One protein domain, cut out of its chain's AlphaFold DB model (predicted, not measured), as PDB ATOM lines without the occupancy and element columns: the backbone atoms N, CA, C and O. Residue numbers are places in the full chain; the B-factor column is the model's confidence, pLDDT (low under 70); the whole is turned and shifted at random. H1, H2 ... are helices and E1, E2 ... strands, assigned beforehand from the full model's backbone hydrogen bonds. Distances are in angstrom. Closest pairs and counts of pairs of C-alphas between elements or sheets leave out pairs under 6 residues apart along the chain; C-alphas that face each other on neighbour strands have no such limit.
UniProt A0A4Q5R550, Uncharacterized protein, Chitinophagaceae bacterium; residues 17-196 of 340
ATOM      1  N   ALA A  17       4.181 -10.505  40.732       91.88
ATOM      2  CA  ALA A  17       3.334 -11.293  41.618       91.88
ATOM      3  C   ALA A  17       3.396 -10.751  43.048       91.88
ATOM      4  O   ALA A  17       4.444 -10.297  43.514       91.88
ATOM      5  N   GLU A  18       2.268 -10.818  43.740       89.62
ATOM      6  CA  GLU A  18       2.101 -10.392  45.125       89.62
ATOM      7  C   GLU A  18       0.867 -11.071  45.726       89.62
ATOM      8  O   GLU A  18      -0.069 -11.423  45.006       89.62
ATOM      9  N   THR A  19       0.865 -11.231  47.045       88.12
ATOM     10  CA  THR A  19      -0.281 -11.755  47.794       88.12
ATOM     11  C   THR A  19      -1.285 -10.631  48.055       88.12
ATOM     12  O   THR A  19      -0.904  -9.491  48.322       88.12
ATOM     13  N   VAL A  20      -2.581 -10.930  47.957       88.94
ATOM     14  CA  VAL A  20      -3.653  -9.987  48.307       88.94
ATOM     15  C   VAL A  20      -4.023 -10.193  49.769       88.94
ATOM     16  O   VAL A  20      -4.298 -11.317  50.176       88.94
ATOM     17  N   GLU A  21      -4.042  -9.116  50.554       89.88
ATOM     18  CA  GLU A  21      -4.485  -9.195  51.945       89.88
ATOM     19  C   GLU A  21      -5.985  -9.519  52.013       89.88
ATOM     20  O   GLU A  21      -6.805  -8.913  51.315       89.88
ATOM     21  N   TYR A  22      -6.347 -10.492  52.848       90.31
ATOM     22  CA  TYR A  22      -7.733 -10.913  53.015       90.31
ATOM     23  C   TYR A  22      -8.585  -9.806  53.652       90.31
ATOM     24  O   TYR A  22      -8.100  -8.989  54.434       90.31
ATOM     25  N   LEU A  23      -9.878  -9.781  53.318       90.81
ATOM     26  CA  LEU A  23     -10.878  -8.834  53.834       90.81
ATOM     27  C   LEU A  23     -10.540  -7.346  53.623       90.81
ATOM     28  O   LEU A  23     -11.191  -6.476  54.203       90.81
ATOM     29  N   LYS A  24      -9.572  -7.031  52.754       94.00
ATOM     30  CA  LYS A  24      -9.245  -5.662  52.357       94.00
ATOM     31  C   LYS A  24      -9.433  -5.472  50.862       94.00
ATOM     32  O   LYS A  24      -9.045  -6.306  50.048       94.00
ATOM     33  N   TRP A  25     -10.031  -4.339  50.504       96.44
ATOM     34  CA  TRP A  25     -10.143  -3.935  49.111       96.44
ATOM     35  C   TRP A  25      -8.775  -3.533  48.581       96.44
ATOM     36  O   TRP A  25      -8.147  -2.607  49.091       96.44
ATOM     37  N   LYS A  26      -8.354  -4.197  47.511       96.62
ATOM     38  CA  LYS A  26      -7.138  -3.887  46.781       96.62
ATOM     39  C   LYS A  26      -7.482  -3.268  45.428       96.62
ATOM     40  O   LYS A  26      -8.108  -3.945  44.608       96.62
ATOM     41  N   PRO A  27      -7.090  -2.012  45.165       96.81
ATOM     42  CA  PRO A  27      -7.269  -1.417  43.850       96.81
ATOM     43  C   PRO A  27      -6.347  -2.102  42.833       96.81
ATOM     44  O   PRO A  27      -5.156  -2.277  43.082       96.81
ATOM     45  N   LEU A  28      -6.906  -2.493  41.689       94.81
ATOM     46  CA  LEU A  28      -6.148  -2.912  40.505       94.81
ATOM     47  C   LEU A  28      -5.974  -1.741  39.534       94.81
ATOM     48  O   LEU A  28      -4.941  -1.604  38.886       94.81
ATOM     49  N   THR A  29      -6.997  -0.891  39.449       95.00
ATOM     50  CA  THR A  29      -7.005   0.378  38.716       95.00
ATOM     51  C   THR A  29      -7.775   1.418  39.537       95.00
ATOM     52  O   THR A  29      -8.183   1.142  40.665       95.00
ATOM     53  N   LYS A  30      -8.000   2.614  38.977       94.50
ATOM     54  CA  LYS A  30      -8.853   3.647  39.587       94.50
ATOM     55  C   LYS A  30     -10.269   3.136  39.891       94.50
ATOM     56  O   LYS A  30     -10.827   3.484  40.927       94.50
ATOM     57  N   ASP A  31     -10.821   2.312  39.002       95.62
ATOM     58  CA  ASP A  31     -12.241   1.947  39.018       95.62
ATOM     59  C   ASP A  31     -12.487   0.443  39.222       95.62
ATOM     60  O   ASP A  31     -13.634  -0.002  39.285       95.62
ATOM     61  N   ILE A  32     -11.414  -0.351  39.313       96.94
ATOM     62  CA  ILE A  32     -11.480  -1.793  39.552       96.94
ATOM     63  C   ILE A  32     -10.728  -2.121  40.831       96.94
ATOM     64  O   ILE A  32      -9.546  -1.801  40.974       96.94
ATOM     65  N   ARG A  33     -11.398  -2.831  41.734       97.56
ATOM     66  CA  ARG A  33     -10.805  -3.341  42.971       97.56
ATOM     67  C   ARG A  33     -11.259  -4.765  43.244       97.56
ATOM     68  O   ARG A  33     -12.329  -5.183  42.807       97.56
ATOM     69  N   ILE A  34     -10.438  -5.495  43.981       97.75
ATOM     70  CA  ILE A  34     -10.700  -6.878  44.368       97.75
ATOM     71  C   ILE A  34     -10.651  -7.040  45.880       97.75
ATOM     72  O   ILE A  34      -9.965  -6.282  46.563       97.75
ATOM     73  N   LEU A  35     -11.368  -8.029  46.397       95.94
ATOM     74  CA  LEU A  35     -11.323  -8.423  47.799       95.94
ATOM     75  C   LEU A  35     -11.414  -9.943  47.887       95.94
ATOM     76  O   LEU A  35     -12.258 -10.553  47.233       95.94
ATOM     77  N   SER A  36     -10.552 -10.544  48.700       94.06
ATOM     78  CA  SER A  36     -10.598 -11.974  49.010       94.06
ATOM     79  C   SER A  36     -11.261 -12.189  50.370       94.06
ATOM     80  O   SER A  36     -10.855 -11.564  51.353       94.06
ATOM     81  N   ILE A  37     -12.287 -13.040  50.434       91.69
ATOM     82  CA  ILE A  37     -12.899 -13.498  51.689       91.69
ATOM     83  C   ILE A  37     -12.418 -14.928  51.948       91.69
ATOM     84  O   ILE A  37     -12.774 -15.813  51.167       91.69
ATOM     85  N   PRO A  38     -11.646 -15.174  53.019       89.31
ATOM     86  CA  PRO A  38     -11.143 -16.503  53.328       89.31
ATOM     87  C   PRO A  38     -12.276 -17.413  53.815       89.31
ATOM     88  O   PRO A  38     -13.241 -16.966  54.444       89.31
ATOM     89  N   LEU A  39     -12.154 -18.700  53.510       85.56
ATOM     90  CA  LEU A  39     -13.037 -19.765  53.965       85.56
ATOM     91  C   LEU A  39     -12.279 -20.750  54.861       85.56
ATOM     92  O   LEU A  39     -11.060 -20.867  54.790       85.56
ATOM     93  N   TYR A  40     -13.028 -21.537  55.641       76.25
ATOM     94  CA  TYR A  40     -12.456 -22.502  56.590       76.25
ATOM     95  C   TYR A  40     -11.569 -23.574  55.934       76.25
ATOM     96  O   TYR A  40     -10.706 -24.143  56.596       76.25
ATOM     97  N   ASN A  41     -11.798 -23.864  54.653       72.06
ATOM     98  CA  ASN A  41     -11.095 -24.888  53.889       72.06
ATOM     99  C   ASN A  41      -9.854 -24.351  53.156       72.06
ATOM    100  O   ASN A  41      -9.487 -24.929  52.137       72.06
ATOM    101  N   ASP A  42      -9.269 -23.247  53.636       73.88
ATOM    102  CA  ASP A  42      -8.111 -22.569  53.028       73.88
ATOM    103  C   ASP A  42      -8.336 -22.192  51.545       73.88
ATOM    104  O   ASP A  42      -7.411 -22.104  50.742       73.88
ATOM    105  N   ASP A  43      -9.600 -21.947  51.194       84.06
ATOM    106  CA  ASP A  43     -10.052 -21.416  49.907       84.06
ATOM    107  C   ASP A  43     -10.599 -19.993  50.109       84.06
ATOM    108  O   ASP A  43     -10.715 -19.506  51.237       84.06
ATOM    109  N   SER A  44     -10.960 -19.297  49.035       89.50
ATOM    110  CA  SER A  44     -11.488 -17.941  49.132       89.50
ATOM    111  C   SER A  44     -12.603 -17.642  48.141       89.50
ATOM    112  O   SER A  44     -12.673 -18.162  47.031       89.50
ATOM    113  N   LEU A  45     -13.500 -16.751  48.556       93.88
ATOM    114  CA  LEU A  45     -14.409 -16.073  47.647       93.88
ATOM    115  C   LEU A  45     -13.713 -14.813  47.127       93.88
ATOM    116  O   LEU A  45     -13.351 -13.937  47.915       93.88
ATOM    117  N   LEU A  46     -13.562 -14.697  45.810       95.62
ATOM    118  CA  LEU A  46     -13.005 -13.498  45.192       95.62
ATOM    119  C   LEU A  46     -14.140 -12.568  44.756       95.62
ATOM    120  O   LEU A  46     -14.971 -12.921  43.920       95.62
ATOM    121  N   LEU A  47     -14.152 -11.359  45.307       97.31
ATOM    122  CA  LEU A  47     -15.058 -10.286  44.917       97.31
ATOM    123  C   LEU A  47     -14.327  -9.308  44.005       97.31
ATOM    124  O   LEU A  47     -13.194  -8.921  44.290       97.31
ATOM    125  N   ILE A  48     -14.984  -8.887  42.928       97.75
ATOM    126  CA  ILE A  48     -14.443  -7.929  41.964       97.75
ATOM    127  C   ILE A  48     -15.473  -6.828  41.770       97.75
ATOM    128  O   ILE A  48     -16.596  -7.067  41.324       97.75
ATOM    129  N   ASP A  49     -15.074  -5.612  42.098       97.69
ATOM    130  CA  ASP A  49     -15.898  -4.424  41.979       97.69
ATOM    131  C   ASP A  49     -15.419  -3.609  40.776       97.69
ATOM    132  O   ASP A  49     -14.249  -3.235  40.709       97.69
ATOM    133  N   THR A  50     -16.312  -3.366  39.818       97.06
ATOM    134  CA  THR A  50     -16.061  -2.597  38.579       97.06
ATOM    135  C   THR A  50     -17.071  -1.449  38.474       97.06
ATOM    136  O   THR A  50     -17.998  -1.436  39.271       97.06
ATOM    137  N   PRO A  51     -17.014  -0.502  37.522       95.75
ATOM    138  CA  PRO A  51     -18.027   0.561  37.434       95.75
ATOM    139  C   PRO A  51     -19.476   0.055  37.355       95.75
ATOM    140  O   PRO A  51     -20.333   0.488  38.124       95.75
ATOM    141  N   ASN A  52     -19.730  -0.917  36.478       96.94
ATOM    142  CA  ASN A  52     -21.088  -1.320  36.095       96.94
ATOM    143  C   ASN A  52     -21.475  -2.721  36.574       96.94
ATOM    144  O   ASN A  52     -22.641  -3.103  36.477       96.94
ATOM    145  N   ALA A  53     -20.519  -3.488  37.103       97.50
ATOM    146  CA  ALA A  53     -20.772  -4.829  37.603       97.50
ATOM    147  C   ALA A  53     -20.040  -5.127  38.916       97.50
ATOM    148  O   ALA A  53     -18.944  -4.625  39.180       97.50
ATOM    149  N   PHE A  54     -20.652  -5.983  39.723       98.06
ATOM    150  CA  PHE A  54     -20.065  -6.621  40.886       98.06
ATOM    151  C   PHE A  54     -20.000  -8.126  40.628       98.06
ATOM    152  O   PHE A  54     -21.034  -8.781  40.476       98.06
ATOM    153  N   ILE A  55     -18.792  -8.675  40.553       98.00
ATOM    154  CA  ILE A  55     -18.552 -10.079  40.219       98.00
ATOM    155  C   ILE A  55     -18.188 -10.829  41.493       98.00
ATOM    156  O   ILE A  55     -17.307 -10.421  42.248       98.00
ATOM    157  N   ILE A  56     -18.870 -11.944  41.713       97.75
ATOM    158  CA  ILE A  56     -18.655 -12.864  42.821       97.75
ATOM    159  C   ILE A  56     -18.110 -14.143  42.204       97.75
ATOM    160  O   ILE A  56     -18.842 -14.886  41.550       97.75
ATOM    161  N   ASN A  57     -16.816 -14.389  42.376       96.06
ATOM    162  CA  ASN A  57     -16.196 -15.625  41.939       96.06
ATOM    163  C   ASN A  57     -16.200 -16.641  43.083       96.06
ATOM    164  O   ASN A  57     -15.408 -16.554  44.021       96.06
ATOM    165  N   GLN A  58     -17.121 -17.597  42.968       93.75
ATOM    166  CA  GLN A  58     -17.334 -18.726  43.866       93.75
ATOM    167  C   GLN A  58     -16.778 -20.041  43.289       93.75
ATOM    168  O   GLN A  58     -17.297 -21.125  43.578       93.75
ATOM    169  N   ASN A  59     -15.784 -19.974  42.402       87.88
ATOM    170  CA  ASN A  59     -15.133 -21.174  41.888       87.88
ATOM    171  C   ASN A  59     -14.476 -21.945  43.035       87.88
ATOM    172  O   ASN A  59     -13.701 -21.360  43.781       87.88
ATOM    173  N   ASP A  60     -14.809 -23.233  43.155       80.50
ATOM    174  CA  ASP A  60     -14.343 -24.196  44.169       80.50
ATOM    175  C   ASP A  60     -14.622 -23.840  45.639       80.50
ATOM    176  O   ASP A  60     -14.795 -24.732  46.471       80.50
ATOM    177  N   SER A  61     -14.951 -22.585  45.914       87.06
ATOM    178  CA  SER A  61     -15.267 -22.093  47.237       87.06
ATOM    179  C   SER A  61     -16.680 -22.500  47.683       87.06
ATOM    180  O   SER A  61     -17.633 -22.653  46.894       87.06
ATOM    181  N   LYS A  62     -16.830 -22.764  48.986       85.12
ATOM    182  CA  LYS A  62     -18.089 -23.213  49.607       85.12
ATOM    183  C   LYS A  62     -18.423 -22.354  50.833       85.12
ATOM    184  O   LYS A  62     -18.337 -22.849  51.956       85.12
ATOM    185  N   PRO A  63     -18.810 -21.077  50.632       89.31
ATOM    186  CA  PRO A  63     -19.100 -20.179  51.742       89.31
ATOM    187  C   PRO A  63     -20.270 -20.672  52.594       89.31
ATOM    188  O   PRO A  63     -21.246 -21.241  52.086       89.31
ATOM    189  N   GLN A  64     -20.172 -20.424  53.897       88.50
ATOM    190  CA  GLN A  64     -21.227 -20.716  54.859       88.50
ATOM    191  C   GLN A  64     -22.389 -19.725  54.735       88.50
ATOM    192  O   GLN A  64     -22.277 -18.640  54.162       88.50
ATOM    193  N   GLN A  65     -23.535 -20.074  55.325       88.25
ATOM    194  CA  GLN A  65     -24.725 -19.224  55.276       88.25
ATOM    195  C   GLN A  65     -24.511 -17.849  55.936       88.25
ATOM    196  O   GLN A  65     -25.073 -16.863  55.462       88.25
ATOM    197  N   SER A  66     -23.711 -17.761  57.005       89.12
ATOM    198  CA  SER A  66     -23.341 -16.486  57.645       89.12
ATOM    199  C   SER A  66     -22.608 -15.563  56.669       89.12
ATOM    200  O   SER A  66     -23.004 -14.412  56.499       89.12
ATOM    201  N   GLN A  67     -21.629 -16.101  55.944       90.25
ATOM    202  CA  GLN A  67     -20.842 -15.367  54.954       90.25
ATOM    203  C   GLN A  67     -21.717 -14.880  53.794       90.25
ATOM    204  O   GLN A  67     -21.591 -13.736  53.357       90.25
ATOM    205  N   TRP A  68     -22.677 -15.696  53.343       93.31
ATOM    206  CA  TRP A  68     -23.658 -15.246  52.356       93.31
ATOM    207  C   TRP A  68     -24.523 -14.100  52.868       93.31
ATOM    208  O   TRP A  68     -24.740 -13.136  52.137       93.31
ATOM    209  N   LYS A  69     -25.004 -14.170  54.115       94.06
ATOM    210  CA  LYS A  69     -25.791 -13.088  54.728       94.06
ATOM    211  C   LYS A  69     -24.984 -11.795  54.836       94.06
ATOM    212  O   LYS A  69     -25.516 -10.732  54.522       94.06
ATOM    213  N   LEU A  70     -23.713 -11.878  55.227       92.69
ATOM    214  CA  LEU A  70     -22.821 -10.722  55.280       92.69
ATOM    215  C   LEU A  70     -22.631 -10.107  53.888       92.69
ATOM    216  O   LEU A  70     -22.808  -8.899  53.720       92.69
ATOM    217  N   LEU A  71     -22.355 -10.939  52.878       95.19
ATOM    218  CA  LEU A  71     -22.222 -10.483  51.498       95.19
ATOM    219  C   LEU A  71     -23.520  -9.852  50.983       95.19
ATOM    220  O   LEU A  71     -23.469  -8.794  50.366       95.19
ATOM    221  N   LYS A  72     -24.685 -10.448  51.264       96.38
ATOM    222  CA  LYS A  72     -25.985  -9.877  50.887       96.38
ATOM    223  C   LYS A  72     -26.176  -8.487  51.488       96.38
ATOM    224  O   LYS A  72     -26.468  -7.553  50.749       96.38
ATOM    225  N   SER A  73     -25.938  -8.339  52.790       95.75
ATOM    226  CA  SER A  73     -26.018  -7.046  53.481       95.75
ATOM    227  C   SER A  73     -25.059  -6.015  52.886       95.75
ATOM    228  O   SER A  73     -25.429  -4.857  52.701       95.75
ATOM    229  N   PHE A  74     -23.834  -6.429  52.541       95.06
ATOM    230  CA  PHE A  74     -22.874  -5.566  51.859       95.06
ATOM    231  C   PHE A  74     -23.389  -5.125  50.482       95.06
ATOM    232  O   PHE A  74     -23.399  -3.933  50.180       95.06
ATOM    233  N   LEU A  75     -23.855  -6.066  49.659       96.00
ATOM    234  CA  LEU A  75     -24.372  -5.777  48.323       96.00
ATOM    235  C   LEU A  75     -25.582  -4.842  48.379       96.00
ATOM    236  O   LEU A  75     -25.660  -3.907  47.594       96.00
ATOM    237  N   ASP A  76     -26.510  -5.046  49.307       94.62
ATOM    238  CA  ASP A  76     -27.698  -4.193  49.418       94.62
ATOM    239  C   ASP A  76     -27.369  -2.774  49.877       94.62
ATOM    240  O   ASP A  76     -28.014  -1.822  49.447       94.62
ATOM    241  N   LYS A  77     -26.358  -2.626  50.739       95.38
ATOM    242  CA  LYS A  77     -25.961  -1.324  51.278       95.38
ATOM    243  C   LYS A  77     -25.061  -0.534  50.329       95.38
ATOM    244  O   LYS A  77     -25.142   0.691  50.303       95.38
ATOM    245  N   TYR A  78     -24.182  -1.214  49.593       93.25
ATOM    246  CA  TYR A  78     -23.081  -0.568  48.871       93.25
ATOM    247  C   TYR A  78     -23.100  -0.784  47.352       93.25
ATOM    248  O   TYR A  78     -22.373  -0.088  46.645       93.25
ATOM    249  N   CYS A  79     -23.903  -1.716  46.829       94.38
ATOM    250  CA  CYS A  79     -24.018  -1.958  45.391       94.38
ATOM    251  C   CYS A  79     -25.318  -1.322  44.862       94.38
ATOM    252  O   CYS A  79     -26.404  -1.827  45.171       94.38
ATOM    253  N   PRO A  80     -25.246  -0.221  44.088       93.31
ATOM    254  CA  PRO A  80     -26.437   0.456  43.581       93.31
ATOM    255  C   PRO A  80     -27.227  -0.447  42.626       93.31
ATOM    256  O   PRO A  80     -26.653  -1.286  41.939       93.31
ATOM    257  N   ALA A  81     -28.543  -0.243  42.529       90.88
ATOM    258  CA  ALA A  81     -29.428  -1.092  41.719       90.88
ATOM    259  C   ALA A  81     -29.103  -1.094  40.209       90.88
ATOM    260  O   ALA A  81     -29.446  -2.041  39.506       90.88
ATOM    261  N   SER A  82     -28.433  -0.051  39.705       92.75
ATOM    262  CA  SER A  82     -27.952   0.016  38.318       92.75
ATOM    263  C   SER A  82     -26.782  -0.931  38.036       92.75
ATOM    264  O   SER A  82     -26.528  -1.264  36.880       92.75
ATOM    265  N   LYS A  83     -26.072  -1.373  39.078       95.44
ATOM    266  CA  LYS A  83     -24.868  -2.187  38.976       95.44
ATOM    267  C   LYS A  83     -25.214  -3.669  38.957       95.44
ATOM    268  O   LYS A  83     -25.815  -4.193  39.894       95.44
ATOM    269  N   LYS A  84     -24.802  -4.356  37.894       97.62
ATOM    270  CA  LYS A  84     -25.143  -5.761  37.666       97.62
ATOM    271  C   LYS A  84     -24.360  -6.703  38.556       97.62
ATOM    272  O   LYS A  84     -23.153  -6.560  38.713       97.62
ATOM    273  N   ARG A  85     -25.030  -7.701  39.119       98.12
ATOM    274  CA  ARG A  85     -24.413  -8.723  39.967       98.12
ATOM    275  C   ARG A  85     -24.177  -9.985  39.145       98.12
ATOM    276  O   ARG A  85     -25.104 -10.513  38.532       98.12
ATOM    277  N   ILE A  86     -22.939 -10.462  39.127       98.19
ATOM    278  CA  ILE A  86     -22.513 -11.615  38.327       98.19
ATOM    279  C   ILE A  86     -21.973 -12.684  39.273       98.19
ATOM    280  O   ILE A  86     -21.087 -12.396  40.074       98.19
ATOM    281  N   LEU A  87     -22.484 -13.911  39.181       97.50
ATOM    282  CA  LEU A  87     -21.979 -15.055  39.942       97.50
ATOM    283  C   LEU A  87     -21.247 -16.018  39.009       97.50
ATOM    284  O   LEU A  87     -21.834 -16.534  38.057       97.50
ATOM    285  N   LEU A  88     -19.979 -16.283  39.318       96.12
ATOM    286  CA  LEU A  88     -19.194 -17.356  38.713       96.12
ATOM    287  C   LEU A  88     -19.171 -18.522  39.697       96.12
ATOM    288  O   LEU A  88     -18.790 -18.341  40.852       96.12
ATOM    289  N   SER A  89     -19.577 -19.714  39.273       93.56
ATOM    290  CA  SER A  89     -19.526 -20.902  40.129       93.56
ATOM    291  C   SER A  89     -19.193 -22.144  39.323       93.56
ATOM    292  O   SER A  89     -19.597 -22.263  38.165       93.56
ATOM    293  N   SER A  90     -18.470 -23.064  39.958       88.38
ATOM    294  CA  SER A  90     -18.080 -24.343  39.383       88.38
ATOM    295  C   SER A  90     -18.706 -25.527  40.100       88.38
ATOM    296  O   SER A  90     -19.079 -25.470  41.280       88.38
ATOM    297  N   TYR A  91     -18.788 -26.629  39.362       87.00
ATOM    298  CA  TYR A  91     -18.996 -27.960  39.894       87.00
ATOM    299  C   TYR A  91     -17.847 -28.862  39.453       87.00
ATOM    300  O   TYR A  91     -17.646 -29.077  38.258       87.00
ATOM    301  N   SER A  92     -17.124 -29.421  40.424       85.06
ATOM    302  CA  SER A  92     -16.160 -30.486  40.163       85.06
ATOM    303  C   SER A  92     -16.863 -31.842  40.276       85.06
ATOM    304  O   SER A  92     -17.294 -32.215  41.374       85.06
ATOM    305  N   PRO A  93     -16.990 -32.604  39.177       85.12
ATOM    306  CA  PRO A  93     -17.617 -33.918  39.231       85.12
ATOM    307  C   PRO A  93     -16.745 -34.974  39.914       85.12
ATOM    308  O   PRO A  93     -17.273 -35.964  40.415       85.12
ATOM    309  N   ALA A  94     -15.440 -34.726  40.013       82.88
ATOM    310  CA  ALA A  94     -14.493 -35.554  40.747       82.88
ATOM    311  C   ALA A  94     -14.325 -35.099  42.211       82.88
ATOM    312  O   ALA A  94     -13.289 -35.309  42.832       82.88
ATOM    313  N   SER A  95     -15.340 -34.432  42.769       79.25
ATOM    314  CA  SER A  95     -15.384 -34.086  44.189       79.25
ATOM    315  C   SER A  95     -15.494 -35.352  45.051       79.25
ATOM    316  O   SER A  95     -16.203 -36.284  44.656       79.25
ATOM    317  N   PRO A  96     -14.944 -35.360  46.283       77.81
ATOM    318  CA  PRO A  96     -15.094 -36.477  47.215       77.81
ATOM    319  C   PRO A  96     -16.536 -36.945  47.417       77.81
ATOM    320  O   PRO A  96     -16.757 -38.112  47.713       77.81
ATOM    321  N   VAL A  97     -17.534 -36.068  47.217       81.94
ATOM    322  CA  VAL A  97     -18.968 -36.412  47.359       81.94
ATOM    323  C   VAL A  97     -19.412 -37.527  46.412       81.94
ATOM    324  O   VAL A  97     -20.400 -38.201  46.697       81.94
ATOM    325  N   ASN A  98     -18.665 -37.717  45.324       85.94
ATOM    326  CA  ASN A  98     -18.905 -38.692  44.272       85.94
ATOM    327  C   ASN A  98     -17.879 -39.842  44.283       85.94
ATOM    328  O   ASN A  98     -17.999 -40.766  43.481       85.94
ATOM    329  N   SER A  99     -16.880 -39.809  45.173       88.38
ATOM    330  CA  SER A  99     -15.756 -40.760  45.198       88.38
ATOM    331  C   SER A  99     -16.028 -42.035  45.999       88.38
ATOM    332  O   SER A  99     -15.194 -42.940  46.017       88.38
ATOM    333  N   PHE A 100     -17.158 -42.128  46.701       91.00
ATOM    334  CA  PHE A 100     -17.418 -43.227  47.630       91.00
ATOM    335  C   PHE A 100     -17.992 -44.467  46.943       91.00
ATOM    336  O   PHE A 100     -18.964 -44.392  46.191       91.00
ATOM    337  N   LEU A 101     -17.442 -45.626  47.293       91.94
ATOM    338  CA  LEU A 101     -17.939 -46.946  46.927       91.94
ATOM    339  C   LEU A 101     -18.283 -47.742  48.187       91.94
ATOM    340  O   LEU A 101     -17.537 -47.734  49.168       91.94
ATOM    341  N   ARG A 102     -19.387 -48.483  48.155       91.31
ATOM    342  CA  ARG A 102     -19.752 -49.466  49.179       91.31
ATOM    343  C   ARG A 102     -20.275 -50.709  48.479       91.31
ATOM    344  O   ARG A 102     -21.219 -50.621  47.714       91.31
ATOM    345  N   ASN A 103     -19.664 -51.864  48.747       86.44
ATOM    346  CA  ASN A 103     -19.985 -53.119  48.053       86.44
ATOM    347  C   ASN A 103     -19.992 -52.956  46.516       86.44
ATOM    348  O   ASN A 103     -20.903 -53.438  45.860       86.44
ATOM    349  N   THR A 104     -19.007 -52.244  45.954       83.38
ATOM    350  CA  THR A 104     -18.895 -51.882  44.519       83.38
ATOM    351  C   THR A 104     -19.927 -50.889  43.974       83.38
ATOM    352  O   THR A 104     -19.730 -50.359  42.887       83.38
ATOM    353  N   GLU A 105     -20.955 -50.536  44.742       87.81
ATOM    354  CA  GLU A 105     -21.933 -49.521  44.352       87.81
ATOM    355  C   GLU A 105     -21.478 -48.121  44.755       87.81
ATOM    356  O   GLU A 105     -20.874 -47.922  45.818       87.81
ATOM    357  N   ARG A 106     -21.793 -47.120  43.927       86.62
ATOM    358  CA  ARG A 106     -21.491 -45.731  44.265       86.62
ATOM    359  C   ARG A 106     -22.427 -45.220  45.350       86.62
ATOM    360  O   ARG A 106     -23.644 -45.274  45.219       86.62
ATOM    361  N   VAL A 107     -21.844 -44.611  46.375       84.50
ATOM    362  CA  VAL A 107     -22.574 -43.829  47.370       84.50
ATOM    363  C   VAL A 107     -22.467 -42.360  46.975       84.50
ATOM    364  O   VAL A 107     -21.568 -41.658  47.432       84.50
ATOM    365  N   SER A 108     -23.366 -41.894  46.102       77.19
ATOM    366  CA  SER A 108     -23.493 -40.453  45.869       77.19
ATOM    367  C   SER A 108     -24.352 -39.823  46.960       77.19
ATOM    368  O   SER A 108     -25.432 -40.316  47.280       77.19
ATOM    369  N   MET A 109     -23.880 -38.716  47.529       77.31
ATOM    370  CA  MET A 109     -24.665 -37.934  48.491       77.31
ATOM    371  C   MET A 109     -25.517 -36.846  47.829       77.31
ATOM    372  O   MET A 109     -26.287 -36.186  48.526       77.31
ATOM    373  N   LYS A 110     -25.325 -36.595  46.528       83.94
ATOM    374  CA  LYS A 110     -25.987 -35.516  45.788       83.94
ATOM    375  C   LYS A 110     -26.287 -35.927  44.355       83.94
ATOM    376  O   LYS A 110     -25.487 -36.588  43.697       83.94
ATOM    377  N   GLU A 111     -27.413 -35.464  43.846       88.31
ATOM    378  CA  GLU A 111     -27.740 -35.530  42.429       88.31
ATOM    379  C   GLU A 111     -27.312 -34.243  41.710       88.31
ATOM    380  O   GLU A 111     -27.116 -33.190  42.327       88.31
ATOM    381  N   LYS A 112     -27.223 -34.287  40.375       90.62
ATOM    382  CA  LYS A 112     -26.911 -33.102  39.556       90.62
ATOM    383  C   LYS A 112     -27.882 -31.945  39.827       90.62
ATOM    384  O   LYS A 112     -27.455 -30.802  39.981       90.62
ATOM    385  N   LYS A 113     -29.179 -32.251  39.973       92.69
ATOM    386  CA  LYS A 113     -30.234 -31.268  40.277       92.69
ATOM    387  C   LYS A 113     -30.013 -30.542  41.607       92.69
ATOM    388  O   LYS A 113     -30.386 -29.377  41.728       92.69
ATOM    389  N   ASP A 114     -29.369 -31.183  42.587       92.38
ATOM    390  CA  ASP A 114     -29.085 -30.559  43.882       92.38
ATOM    391  C   ASP A 114     -28.061 -29.432  43.738       92.38
ATOM    392  O   ASP A 114     -28.161 -28.410  44.419       92.38
ATOM    393  N   TYR A 115     -27.100 -29.585  42.820       91.44
ATOM    394  CA  TYR A 115     -26.180 -28.506  42.476       91.44
ATOM    395  C   TYR A 115     -26.906 -27.352  41.777       91.44
ATOM    396  O   TYR A 115     -26.729 -26.202  42.182       91.44
ATOM    397  N   VAL A 116     -27.772 -27.639  40.794       95.44
ATOM    398  CA  VAL A 116     -28.544 -26.592  40.093       95.44
ATOM    399  C   VAL A 116     -29.427 -25.817  41.073       95.44
ATOM    400  O   VAL A 116     -29.439 -24.585  41.075       95.44
ATOM    401  N   LYS A 117     -30.101 -26.528  41.983       96.25
ATOM    402  CA  LYS A 117     -30.895 -25.926  43.057       96.25
ATOM    403  C   LYS A 117     -30.039 -25.039  43.958       96.25
ATOM    404  O   LYS A 117     -30.446 -23.920  44.262       96.25
ATOM    405  N   TYR A 118     -28.863 -25.513  44.369       94.19
ATOM    406  CA  TYR A 118     -27.936 -24.746  45.200       94.19
ATOM    407  C   TYR A 118     -27.538 -23.415  44.542       94.19
ATOM    408  O   TYR A 118     -27.670 -22.364  45.169       94.19
ATOM    409  N   VAL A 119     -27.125 -23.428  43.269       95.25
ATOM    410  CA  VAL A 119     -26.746 -22.186  42.576       95.25
ATOM    411  C   VAL A 119     -27.947 -21.277  42.313       95.25
ATOM    412  O   VAL A 119     -27.810 -20.061  42.432       95.25
ATOM    413  N   CYS A 120     -29.137 -21.830  42.043       97.56
ATOM    414  CA  CYS A 120     -30.357 -21.036  41.879       97.56
ATOM    415  C   CYS A 120     -30.740 -20.308  43.173       97.56
ATOM    416  O   CYS A 120     -31.038 -19.114  43.137       97.56
ATOM    417  N   VAL A 121     -30.681 -21.002  44.317       96.88
ATOM    418  CA  VAL A 121     -30.925 -20.408  45.641       96.88
ATOM    419  C   VAL A 121     -29.926 -19.287  45.915       96.88
ATOM    420  O   VAL A 121     -30.339 -18.205  46.321       96.88
ATOM    421  N   ASN A 122     -28.637 -19.495  45.629       96.12
ATOM    422  CA  ASN A 122     -27.627 -18.447  45.796       96.12
ATOM    423  C   ASN A 122     -27.891 -17.249  44.871       96.12
ATOM    424  O   ASN A 122     -27.795 -16.105  45.313       96.12
ATOM    425  N   CYS A 123     -28.274 -17.494  43.613       97.94
ATOM    426  CA  CYS A 123     -28.612 -16.433  42.667       97.94
ATOM    427  C   CYS A 123     -29.791 -15.588  43.157       97.94
ATOM    428  O   CYS A 123     -29.721 -14.361  43.143       97.94
ATOM    429  N   GLN A 124     -30.861 -16.235  43.620       97.69
ATOM    430  CA  GLN A 124     -32.038 -15.557  44.164       97.69
ATOM    431  C   GLN A 124     -31.695 -14.793  45.446       97.69
ATOM    432  O   GLN A 124     -32.044 -13.622  45.579       97.69
ATOM    433  N   PHE A 125     -30.970 -15.434  46.365       97.38
ATOM    434  CA  PHE A 125     -30.598 -14.848  47.645       97.38
ATOM    435  C   PHE A 125     -29.713 -13.610  47.481       97.38
ATOM    436  O   PHE A 125     -29.930 -12.619  48.168       97.38
ATOM    437  N   LEU A 126     -28.750 -13.630  46.556       96.94
ATOM    438  CA  LEU A 126     -27.820 -12.518  46.320       96.94
ATOM    439  C   LEU A 126     -28.344 -11.479  45.313       96.94
ATOM    440  O   LEU A 126     -27.717 -10.431  45.138       96.94
ATOM    441  N   GLY A 127     -29.493 -11.730  44.678       97.06
ATOM    442  CA  GLY A 127     -30.047 -10.862  43.637       97.06
ATOM    443  C   GLY A 127     -29.167 -10.811  42.387       97.06
ATOM    444  O   GLY A 127     -28.915  -9.734  41.863       97.06
ATOM    445  N   ILE A 128     -28.640 -11.957  41.961       98.25
ATOM    446  CA  ILE A 128     -27.751 -12.077  40.800       98.25
ATOM    447  C   ILE A 128     -28.516 -11.789  39.503       98.25
ATOM    448  O   ILE A 128     -29.620 -12.296  39.304       98.25
ATOM    449  N   ASP A 129     -27.905 -11.018  38.602       98.25
ATOM    450  CA  ASP A 129     -28.419 -10.748  37.258       98.25
ATOM    451  C   ASP A 129     -27.917 -11.782  36.241       98.25
ATOM    452  O   ASP A 129     -28.679 -12.216  35.380       98.25
ATOM    453  N   TYR A 130     -26.648 -12.192  36.348       98.25
ATOM    454  CA  TYR A 130     -26.009 -13.138  35.429       98.25
ATOM    455  C   TYR A 130     -25.317 -14.264  36.192       98.25
ATOM    456  O   TYR A 130     -24.466 -14.017  37.047       98.25
ATOM    457  N   PHE A 131     -25.638 -15.505  35.843       97.81
ATOM    458  CA  PHE A 131     -24.894 -16.672  36.296       97.81
ATOM    459  C   PHE A 131     -24.044 -17.212  35.154       97.81
ATOM    460  O   PHE A 131     -24.558 -17.457  34.061       97.81
ATOM    461  N   MET A 132     -22.761 -17.433  35.421       95.56
ATOM    462  CA  MET A 132     -21.842 -18.042  34.468       95.56
ATOM    463  C   MET A 132     -21.270 -19.337  35.060       95.56
ATOM    464  O   MET A 132     -20.572 -19.281  36.081       95.56
ATOM    465  N   PRO A 133     -21.520 -20.501  34.430       92.38
ATOM    466  CA  PRO A 133     -20.869 -21.737  34.827       92.38
ATOM    467  C   PRO A 133     -19.377 -21.623  34.511       92.38
ATOM    468  O   PRO A 133     -18.965 -21.537  33.354       92.38
ATOM    469  N   PHE A 134     -18.562 -21.616  35.557       83.31
ATOM    470  CA  PHE A 134     -17.113 -21.491  35.475       83.31
ATOM    471  C   PHE A 134     -16.477 -22.862  35.735       83.31
ATOM    472  O   PHE A 134     -17.009 -23.646  36.516       83.31
ATOM    473  N   ALA A 135     -15.401 -23.205  35.021       74.88
ATOM    474  CA  ALA A 135     -14.606 -24.435  35.193       74.88
ATOM    475  C   ALA A 135     -15.359 -25.796  35.254       74.88
ATOM    476  O   ALA A 135     -14.764 -26.819  35.573       74.88
ATOM    477  N   SER A 136     -16.646 -25.864  34.892       77.88
ATOM    478  CA  SER A 136     -17.475 -27.083  35.038       77.88
ATOM    479  C   SER A 136     -17.410 -28.023  33.826       77.88
ATOM    480  O   SER A 136     -18.126 -29.018  33.754       77.88
ATOM    481  N   GLN A 137     -16.573 -27.694  32.835       81.62
ATOM    482  CA  GLN A 137     -16.513 -28.397  31.550       81.62
ATOM    483  C   GLN A 137     -15.409 -29.456  31.463       81.62
ATOM    484  O   GLN A 137     -15.265 -30.065  30.406       81.62
ATOM    485  N   ALA A 138     -14.690 -29.727  32.558       85.19
ATOM    486  CA  ALA A 138     -13.652 -30.754  32.606       85.19
ATOM    487  C   ALA A 138     -14.167 -32.128  32.130       85.19
ATOM    488  O   ALA A 138     -15.320 -32.495  32.377       85.19
ATOM    489  N   ILE A 139     -13.302 -32.860  31.422       88.38
ATOM    490  CA  ILE A 139     -13.528 -34.236  30.970       88.38
ATOM    491  C   ILE A 139     -12.337 -35.071  31.430       88.38
ATOM    492  O   ILE A 139     -11.184 -34.677  31.250       88.38
ATOM    493  N   PHE A 140     -12.634 -36.219  32.026       90.25
ATOM    494  CA  PHE A 140     -11.661 -37.144  32.587       90.25
ATOM    495  C   PHE A 140     -11.413 -38.288  31.614       90.25
ATOM    496  O   PHE A 140     -12.342 -39.004  31.258       90.25
ATOM    497  N   TYR A 141     -10.170 -38.456  31.171       91.94
ATOM    498  CA  TYR A 141      -9.807 -39.486  30.187       91.94
ATOM    499  C   TYR A 141      -8.956 -40.620  30.762       91.94
ATOM    500  O   TYR A 141      -8.699 -41.592  30.056       91.94
ATOM    501  N   ARG A 142      -8.499 -40.504  32.013       90.75
ATOM    502  CA  ARG A 142      -7.788 -41.594  32.690       90.75
ATOM    503  C   ARG A 142      -8.796 -42.592  33.248       90.75
ATOM    504  O   ARG A 142      -9.809 -42.185  33.807       90.75
ATOM    505  N   SER A 143      -8.483 -43.873  33.159       90.25
ATOM    506  CA  SER A 143      -9.261 -44.999  33.686       90.25
ATOM    507  C   SER A 143      -9.523 -44.940  35.197       90.25
ATOM    508  O   SER A 143     -10.479 -45.532  35.684       90.25
ATOM    509  N   ASP A 144      -8.703 -44.213  35.957       88.00
ATOM    510  CA  ASP A 144      -8.870 -44.015  37.402       88.00
ATOM    511  C   ASP A 144      -9.728 -42.790  37.778       88.00
ATOM    512  O   ASP A 144     -10.035 -42.581  38.955       88.00
ATOM    513  N   SER A 145     -10.148 -41.985  36.796       89.75
ATOM    514  CA  SER A 145     -10.950 -40.765  36.997       89.75
ATOM    515  C   SER A 145     -12.120 -40.604  36.022       89.75
ATOM    516  O   SER A 145     -12.983 -39.757  36.251       89.75
ATOM    517  N   ASP A 146     -12.210 -41.415  34.965       91.38
ATOM    518  CA  ASP A 146     -13.283 -41.380  33.958       91.38
ATOM    519  C   ASP A 146     -14.680 -41.526  34.576       91.38
ATOM    520  O   ASP A 146     -15.649 -40.917  34.115       91.38
ATOM    521  N   TRP A 147     -14.755 -42.244  35.694       89.00
ATOM    522  CA  TRP A 147     -15.924 -42.409  36.534       89.00
ATOM    523  C   TRP A 147     -16.539 -41.069  36.938       89.00
ATOM    524  O   TRP A 147     -17.741 -41.013  37.189       89.00
ATOM    525  N   ALA A 148     -15.755 -39.993  37.039       89.69
ATOM    526  CA  ALA A 148     -16.247 -38.675  37.415       89.69
ATOM    527  C   ALA A 148     -17.151 -38.087  36.327       89.69
ATOM    528  O   ALA A 148     -18.112 -37.387  36.646       89.69
ATOM    529  N   ASN A 149     -16.926 -38.415  35.050       90.75
ATOM    530  CA  ASN A 149     -17.700 -37.858  33.939       90.75
ATOM    531  C   ASN A 149     -19.211 -38.091  34.088       90.75
ATOM    532  O   ASN A 149     -19.994 -37.219  33.710       90.75
ATOM    533  N   SER A 150     -19.641 -39.203  34.704       90.25
ATOM    534  CA  SER A 150     -21.067 -39.490  34.931       90.25
ATOM    535  C   SER A 150     -21.754 -38.465  35.840       90.25
ATOM    536  O   SER A 150     -22.966 -38.269  35.755       90.25
ATOM    537  N   PHE A 151     -20.995 -37.790  36.707       89.38
ATOM    538  CA  PHE A 151     -21.514 -36.784  37.636       89.38
ATOM    539  C   PHE A 151     -21.437 -35.361  37.112       89.38
ATOM    540  O   PHE A 151     -21.984 -34.466  37.750       89.38
ATOM    541  N   LYS A 152     -20.790 -35.132  35.966       90.44
ATOM    542  CA  LYS A 152     -20.677 -33.802  35.364       90.44
ATOM    543  C   LYS A 152     -22.047 -33.138  35.255       90.44
ATOM    544  O   LYS A 152     -22.967 -33.707  34.671       90.44
ATOM    545  N   VAL A 153     -22.153 -31.928  35.797       91.75
ATOM    546  CA  VAL A 153     -23.295 -31.046  35.558       91.75
ATOM    547  C   VAL A 153     -23.026 -30.301  34.258       91.75
ATOM    548  O   VAL A 153     -22.131 -29.460  34.175       91.75
ATOM    549  N   THR A 154     -23.773 -30.659  33.225       91.69
ATOM    550  CA  THR A 154     -23.698 -30.037  31.905       91.69
ATOM    551  C   THR A 154     -24.482 -28.725  31.866       91.69
ATOM    552  O   THR A 154     -25.224 -28.389  32.792       91.69
ATOM    553  N   TYR A 155     -24.323 -27.963  30.783       92.38
ATOM    554  CA  TYR A 155     -25.187 -26.806  30.550       92.38
ATOM    555  C   TYR A 155     -26.657 -27.216  30.394       92.38
ATOM    556  O   TYR A 155     -27.527 -26.525  30.910       92.38
ATOM    557  N   ASP A 156     -26.926 -28.368  29.778       92.94
ATOM    558  CA  ASP A 156     -28.286 -28.884  29.614       92.94
ATOM    559  C   ASP A 156     -28.914 -29.246  30.965       92.94
ATOM    560  O   ASP A 156     -30.066 -28.899  31.220       92.94
ATOM    561  N   ASP A 157     -28.141 -29.847  31.880       94.69
ATOM    562  CA  ASP A 157     -28.585 -30.106  33.257       94.69
ATOM    563  C   ASP A 157     -28.969 -28.798  33.978       94.69
ATOM    564  O   ASP A 157     -29.994 -28.747  34.669       94.69
ATOM    565  N   LEU A 158     -28.152 -27.744  33.815       95.50
ATOM    566  CA  LEU A 158     -28.424 -26.409  34.357       95.50
ATOM    567  C   LEU A 158     -29.699 -25.830  33.749       95.50
ATOM    568  O   LEU A 158     -30.583 -25.438  34.501       95.50
ATOM    569  N   ALA A 159     -29.803 -25.802  32.419       95.62
ATOM    570  CA  ALA A 159     -30.918 -25.209  31.691       95.62
ATOM    571  C   ALA A 159     -32.250 -25.904  32.005       95.62
ATOM    572  O   ALA A 159     -33.237 -25.227  32.285       95.62
ATOM    573  N   ALA A 160     -32.265 -27.239  32.047       96.75
ATOM    574  CA  ALA A 160     -33.464 -28.026  32.328       96.75
ATOM    575  C   ALA A 160     -34.020 -27.810  33.747       96.75
ATOM    576  O   ALA A 160     -35.215 -27.976  33.971       96.75
ATOM    577  N   ASN A 161     -33.165 -27.442  34.707       96.62
ATOM    578  CA  ASN A 161     -33.539 -27.271  36.115       96.62
ATOM    579  C   ASN A 161     -33.393 -25.815  36.604       96.62
ATOM    580  O   ASN A 161     -33.434 -25.560  37.812       96.62
ATOM    581  N   TRP A 162     -33.194 -24.851  35.695       97.75
ATOM    582  CA  TRP A 162     -32.935 -23.460  36.057       97.75
ATOM    583  C   TRP A 162     -34.207 -22.764  36.544       97.75
ATOM    584  O   TRP A 162     -35.185 -22.635  35.812       97.75
ATOM    585  N   THR A 163     -34.186 -22.271  37.781       97.69
ATOM    586  CA  THR A 163     -35.345 -21.603  38.413       97.69
ATOM    587  C   THR A 163     -35.027 -20.202  38.936       97.69
ATOM    588  O   THR A 163     -35.890 -19.515  39.488       97.69
ATOM    589  N   ALA A 164     -33.781 -19.744  38.796       97.88
ATOM    590  CA  ALA A 164     -33.407 -18.391  39.180       97.88
ATOM    591  C   ALA A 164     -33.830 -17.369  38.118       97.88
ATOM    592  O   ALA A 164     -33.816 -17.647  36.923       97.88
ATOM    593  N   LYS A 165     -34.135 -16.144  38.565       97.62
ATOM    594  CA  LYS A 165     -34.375 -14.998  37.670       97.62
ATOM    595  C   LYS A 165     -33.106 -14.538  36.944       97.62
ATOM    596  O   LYS A 165     -33.207 -13.877  35.917       97.62
ATOM    597  N   ALA A 166     -31.936 -14.862  37.498       98.25
ATOM    598  CA  ALA A 166     -30.650 -14.589  36.875       98.25
ATOM    599  C   ALA A 166     -30.589 -15.229  35.484       98.25
ATOM    600  O   ALA A 166     -31.004 -16.378  35.303       98.25
ATOM    601  N   ARG A 167     -30.021 -14.514  34.514       98.00
ATOM    602  CA  ARG A 167     -29.758 -15.049  33.182       98.00
ATOM    603  C   ARG A 167     -28.670 -16.117  33.279       98.00
ATOM    604  O   ARG A 167     -27.530 -15.812  33.632       98.00
ATOM    605  N   LEU A 168     -29.025 -17.354  32.944       97.69
ATOM    606  CA  LEU A 168     -28.086 -18.463  32.796       97.69
ATOM    607  C   LEU A 168     -27.288 -18.292  31.498       97.69
ATOM    608  O   LEU A 168     -27.847 -18.376  30.403       97.69
ATOM    609  N   LEU A 169     -25.983 -18.055  31.612       96.50
ATOM    610  CA  LEU A 169     -25.088 -17.932  30.463       96.50
ATOM    611  C   LEU A 169     -24.474 -19.288  30.072       96.50
ATOM    612  O   LEU A 169     -24.173 -20.086  30.961       96.50
ATOM    613  N   PRO A 170     -24.252 -19.556  28.770       93.75
ATOM    614  CA  PRO A 170     -23.514 -20.734  28.316       93.75
ATOM    615  C   PRO A 170     -22.069 -20.783  28.842       93.75
ATOM    616  O   PRO A 170     -21.496 -19.742  29.188       93.75
ATOM    617  N   PRO A 171     -21.425 -21.964  28.865       91.44
ATOM    618  CA  PRO A 171     -19.983 -22.059  29.068       91.44
ATOM    619  C   PRO A 171     -19.212 -21.211  28.050       91.44
ATOM    620  O   PRO A 171     -19.692 -20.961  26.947       91.44
ATOM    621  N   TYR A 172     -18.006 -20.774  28.419       91.38
ATOM    622  CA  TYR A 172     -17.160 -19.920  27.570       91.38
ATOM    623  C   TYR A 172     -17.849 -18.621  27.110       91.38
ATOM    624  O   TYR A 172     -17.576 -18.110  26.022       91.38
ATOM    625  N   SER A 173     -18.738 -18.082  27.949       93.94
ATOM    626  CA  SER A 173     -19.341 -16.770  27.730       93.94
ATOM    627  C   SER A 173     -18.369 -15.634  28.039       93.94
ATOM    628  O   SER A 173     -17.580 -15.701  28.979       93.94
ATOM    629  N   THR A 174     -18.480 -14.557  27.273       95.69
ATOM    630  CA  THR A 174     -17.847 -13.261  27.516       95.69
ATOM    631  C   THR A 174     -18.944 -12.235  27.768       95.69
ATOM    632  O   THR A 174     -19.948 -12.217  27.059       95.69
ATOM    633  N   ILE A 175     -18.758 -11.386  28.778       96.19
ATOM    634  CA  ILE A 175     -19.643 -10.254  29.059       96.19
ATOM    635  C   ILE A 175     -18.810  -8.988  28.916       96.19
ATOM    636  O   ILE A 175     -17.821  -8.813  29.630       96.19
ATOM    637  N   ASP A 176     -19.225  -8.101  28.024       96.56
ATOM    638  CA  ASP A 176     -18.704  -6.744  28.002       96.56
ATOM    639  C   ASP A 176     -19.281  -5.980  29.202       96.56
ATOM    640  O   ASP A 176     -20.486  -5.777  29.301       96.56
ATOM    641  N   LEU A 177     -18.445  -5.585  30.164       94.94
ATOM    642  CA  LEU A 177     -18.932  -4.970  31.404       94.94
ATOM    643  C   LEU A 177     -19.421  -3.522  31.221       94.94
ATOM    644  O   LEU A 177     -19.943  -2.946  32.169       94.94
ATOM    645  N   GLN A 178     -19.261  -2.904  30.048       92.19
ATOM    646  CA  GLN A 178     -19.782  -1.561  29.781       92.19
ATOM    647  C   GLN A 178     -21.191  -1.618  29.191       92.19
ATOM    648  O   GLN A 178     -22.113  -1.001  29.716       92.19
ATOM    649  N   SER A 179     -21.350  -2.391  28.125       94.50
ATOM    650  CA  SER A 179     -22.593  -2.560  27.370       94.50
ATOM    651  C   SER A 179     -23.473  -3.700  27.887       94.50
ATOM    652  O   SER A 179     -24.653  -3.765  27.550       94.50
ATOM    653  N   LEU A 180     -22.909  -4.608  28.691       94.50
ATOM    654  CA  LEU A 180     -23.532  -5.848  29.174       94.50
ATOM    655  C   LEU A 180     -23.922  -6.821  28.051       94.50
ATOM    656  O   LEU A 180     -24.668  -7.781  28.275       94.50
ATOM    657  N   VAL A 181     -23.388  -6.611  26.846       96.81
ATOM    658  CA  VAL A 181     -23.544  -7.538  25.729       96.81
ATOM    659  C   VAL A 181     -22.807  -8.830  26.061       96.81
ATOM    660  O   VAL A 181     -21.646  -8.830  26.472       96.81
ATOM    661  N   CYS A 182     -23.516  -9.944  25.896       97.00
ATOM    662  CA  CYS A 182     -22.995 -11.280  26.145       97.00
ATOM    663  C   CYS A 182     -22.742 -11.985  24.810       97.00
ATOM    664  O   CYS A 182     -23.630 -12.019  23.958       97.00
ATOM    665  N   SER A 183     -21.577 -12.604  24.663       96.06
ATOM    666  CA  SER A 183     -21.251 -13.537  23.581       96.06
ATOM    667  C   SER A 183     -20.776 -14.860  24.176       96.06
ATOM    668  O   SER A 183     -20.436 -14.922  25.354       96.06
ATOM    669  N   PHE A 184     -20.777 -15.939  23.399       93.94
ATOM    670  CA  PHE A 184     -20.280 -17.239  23.844       93.94
ATOM    671  C   PHE A 184     -19.683 -18.004  22.670       93.94
ATOM    672  O   PHE A 184     -20.063 -17.780  21.520       93.94
ATOM    673  N   LYS A 185     -18.741 -18.902  22.962       92.12
ATOM    674  CA  LYS A 185     -18.234 -19.833  21.951       92.12
ATOM    675  C   LYS A 185     -19.254 -20.953  21.727       92.12
ATOM    676  O   LYS A 185     -19.764 -21.476  22.717       92.12
ATOM    677  N   PRO A 186     -19.564 -21.340  20.481       88.25
ATOM    678  CA  PRO A 186     -20.404 -22.502  20.227       88.25
ATOM    679  C   PRO A 186     -19.676 -23.791  20.627       88.25
ATOM    680  O   PRO A 186     -18.447 -23.849  20.668       88.25
ATOM    681  N   VAL A 187     -20.450 -24.843  20.907       82.69
ATOM    682  CA  VAL A 187     -19.947 -26.145  21.383       82.69
ATOM    683  C   VAL A 187     -18.881 -26.737  20.454       82.69
ATOM    684  O   VAL A 187     -17.899 -27.309  20.927       82.69
ATOM    685  N   SER A 188     -19.046 -26.557  19.142       83.94
ATOM    686  CA  SER A 188     -18.099 -26.994  18.109       83.94
ATOM    687  C   SER A 188     -16.688 -26.432  18.287       83.94
ATOM    688  O   SER A 188     -15.726 -27.072  17.878       83.94
ATOM    689  N   ASP A 189     -16.557 -25.260  18.909       85.38
ATOM    690  CA  ASP A 189     -15.303 -24.503  18.941       85.38
ATOM    691  C   ASP A 189     -14.459 -24.809  20.182       85.38
ATOM    692  O   ASP A 189     -13.319 -24.348  20.290       85.38
ATOM    693  N   TYR A 190     -15.012 -25.550  21.146       80.62
ATOM    694  CA  TYR A 190     -14.311 -25.925  22.378       80.62
ATOM    695  C   TYR A 190     -14.381 -27.419  22.714       80.62
ATOM    696  O   TYR A 190     -13.661 -27.870  23.607       80.62
ATOM    697  N   ASN A 191     -15.194 -28.207  22.007       74.31
ATOM    698  CA  ASN A 191     -15.111 -29.664  22.063       74.31
ATOM    699  C   ASN A 191     -14.015 -30.147  21.113       74.31
ATOM    700  O   ASN A 191     -14.243 -30.415  19.937       74.31
ATOM    701  N   HIS A 192     -12.800 -30.237  21.639       73.88
ATOM    702  CA  HIS A 192     -11.668 -30.807  20.922       73.88
ATOM    703  C   HIS A 192     -11.818 -32.325  20.722       73.88
ATOM    704  O   HIS A 192     -12.466 -33.010  21.515       73.88
ATOM    705  N   SER A 193     -11.155 -32.846  19.686       80.62
ATOM    706  CA  SER A 193     -11.058 -34.282  19.400       80.62
ATOM    707  C   SER A 193     -10.463 -35.041  20.603       80.62
ATOM    708  O   SER A 193      -9.387 -34.660  21.082       80.62
ATOM    709  N   PRO A 194     -11.125 -36.087  21.132       87.19
ATOM    710  CA  PRO A 194     -10.704 -36.748  22.369       87.19
ATOM    711  C   PRO A 194      -9.395 -37.541  22.226       87.19
ATOM    712  O   PRO A 194      -8.745 -37.829  23.229       87.19
ATOM    713  N   GLU A 195      -8.970 -37.884  21.009       90.25
ATOM    714  CA  GLU A 195      -7.850 -38.791  20.734       90.25
ATOM    715  C   GLU A 195      -6.531 -38.281  21.319       90.25
ATOM    716  O   GLU A 195      -5.770 -39.055  21.906       90.25
ATOM    717  N   GLU A 196      -6.255 -36.977  21.207       87.62
ATOM    718  CA  GLU A 196      -5.030 -36.396  21.760       87.62
ATOM    719  C   GLU A 196      -5.014 -36.487  23.292       87.62
ATOM    720  O   GLU A 196      -3.988 -36.834  23.887       87.62
TER     721      GLU A 196
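Overview. This is residues 17 to 196 of the 340 residues of an uncharacterized protein of Chitinophagaceae bacterium (UniProt A0A4Q5R550). A twisted sheet of five strands, E1 E2 E3 E4 E6, is the body of this domain; the two longer helices, H1 and H2, pack loosely on it, and the short helix H4 crosses H2. Past the ends of E3, E4 and E6, loops bearing H3 and E5 run on and make the longest axis, while the small hairpin E7 and E8 lies next to the edge strand E6. The printed part has 180 residues, with four named helices and eight named strands in the order E1 E2 E3 H1 E4 E5 H2 E6 H3 H4 E7 E8. The large sheet is mixed and runs E1, E2, E3, E4, E6; the class is mixed, helices and strands, with under half of the residues in named elements. The whole is compact, with a radius of gyration of the C-alphas of 17.7 A, and spans 54 by 38 by 37 A.

Arrangement. The largest sheet holds E1, residues 33 to 38, E2, residues 44 to 49, E3, residues 53 to 58, E4, residues 84 to 89, and E6, residues 130 to 133. From edge to edge its strands' lines turn by 58 degrees. E1, E2 and E3 form a meander, each strand the antiparallel neighbour of the one before, with hairpins E1 and E2, and E2 and E3. N 35 and O 47 are 2.9 A apart across E1 and E2, and N 55 and O 48 are 2.8 A apart across E2 and E3, both within hydrogen-bond range. E4 is parallel to E3, with N 54 and O 84 at 2.8 A, and E6 is parallel to E4, with N 132 and O 87 at 2.9 A. E3, H1, residues 65 to 78, and E4 form a strand-helix-strand unit, two parallel neighbour strands joined through a helix, with a right-handed crossover. H1 is on the sheet but only grazes it, with residues 67 to 75. H2, residues 112 to 126, only grazes it too, with residues 119 to 126. H1 and H2 touch, H2 with residues 125 to 126 alone; their closest C-alphas, of Lys 72 and Leu 126, are 5.6 A apart, and they run the same way at a tilt of 37 degrees, only just steep. H2, with residues 112 to 116 alone, touches H4, residues 155 to 160, about perpendicular at 80 degrees; the closest C-alphas, of Val 116 and Leu 158, are 5.7 A apart. H3, residues 146 to 151, is close to H2 but not clearly touching, the closest C-alphas, of Lys 112 and Phe 151, being 6.8 A apart. E5, residues 100 to 102, pairs with no named strand and is apart from H3. E7, residues 173 to 175, and E8, residues 182 to 184, are an antiparallel hairpin, with N 174 and O 183 at 2.8 A. The closest C-alphas of E6 and E7, of Met 132 and Ser 173, are 7.3 A apart. In H1, H2 and H4 every O i to N i+4 pair is within hydrogen-bond range; in H3 it is 0 of 2, beside 2 of 3 O i to N i+3 pairs.

Along the chain. E1 begins at C-alpha 33, (-10.805, -3.341, 42.971), and is 16.8 A long; E2 measures 15.9 A, E3 15.6 A and E4 16.3 A. H1 is 19.8 A long. H2 is 21.7 A long and begins at C-alpha 112, (-26.911, -33.102, 39.556). E8 ends at C-alpha 184, (-20.280, -17.239, 23.844).

Size, cuts and confidence. The C-alphas of Lys 30 and Asn 103, the two farthest apart, are 58.5 A from each other. The printed part has no cut. The links E6 to H3 and H4 to E7 are long, with 12 residues each. No printed residue is under 70 in pLDDT; the mean of the printed part is 91.5.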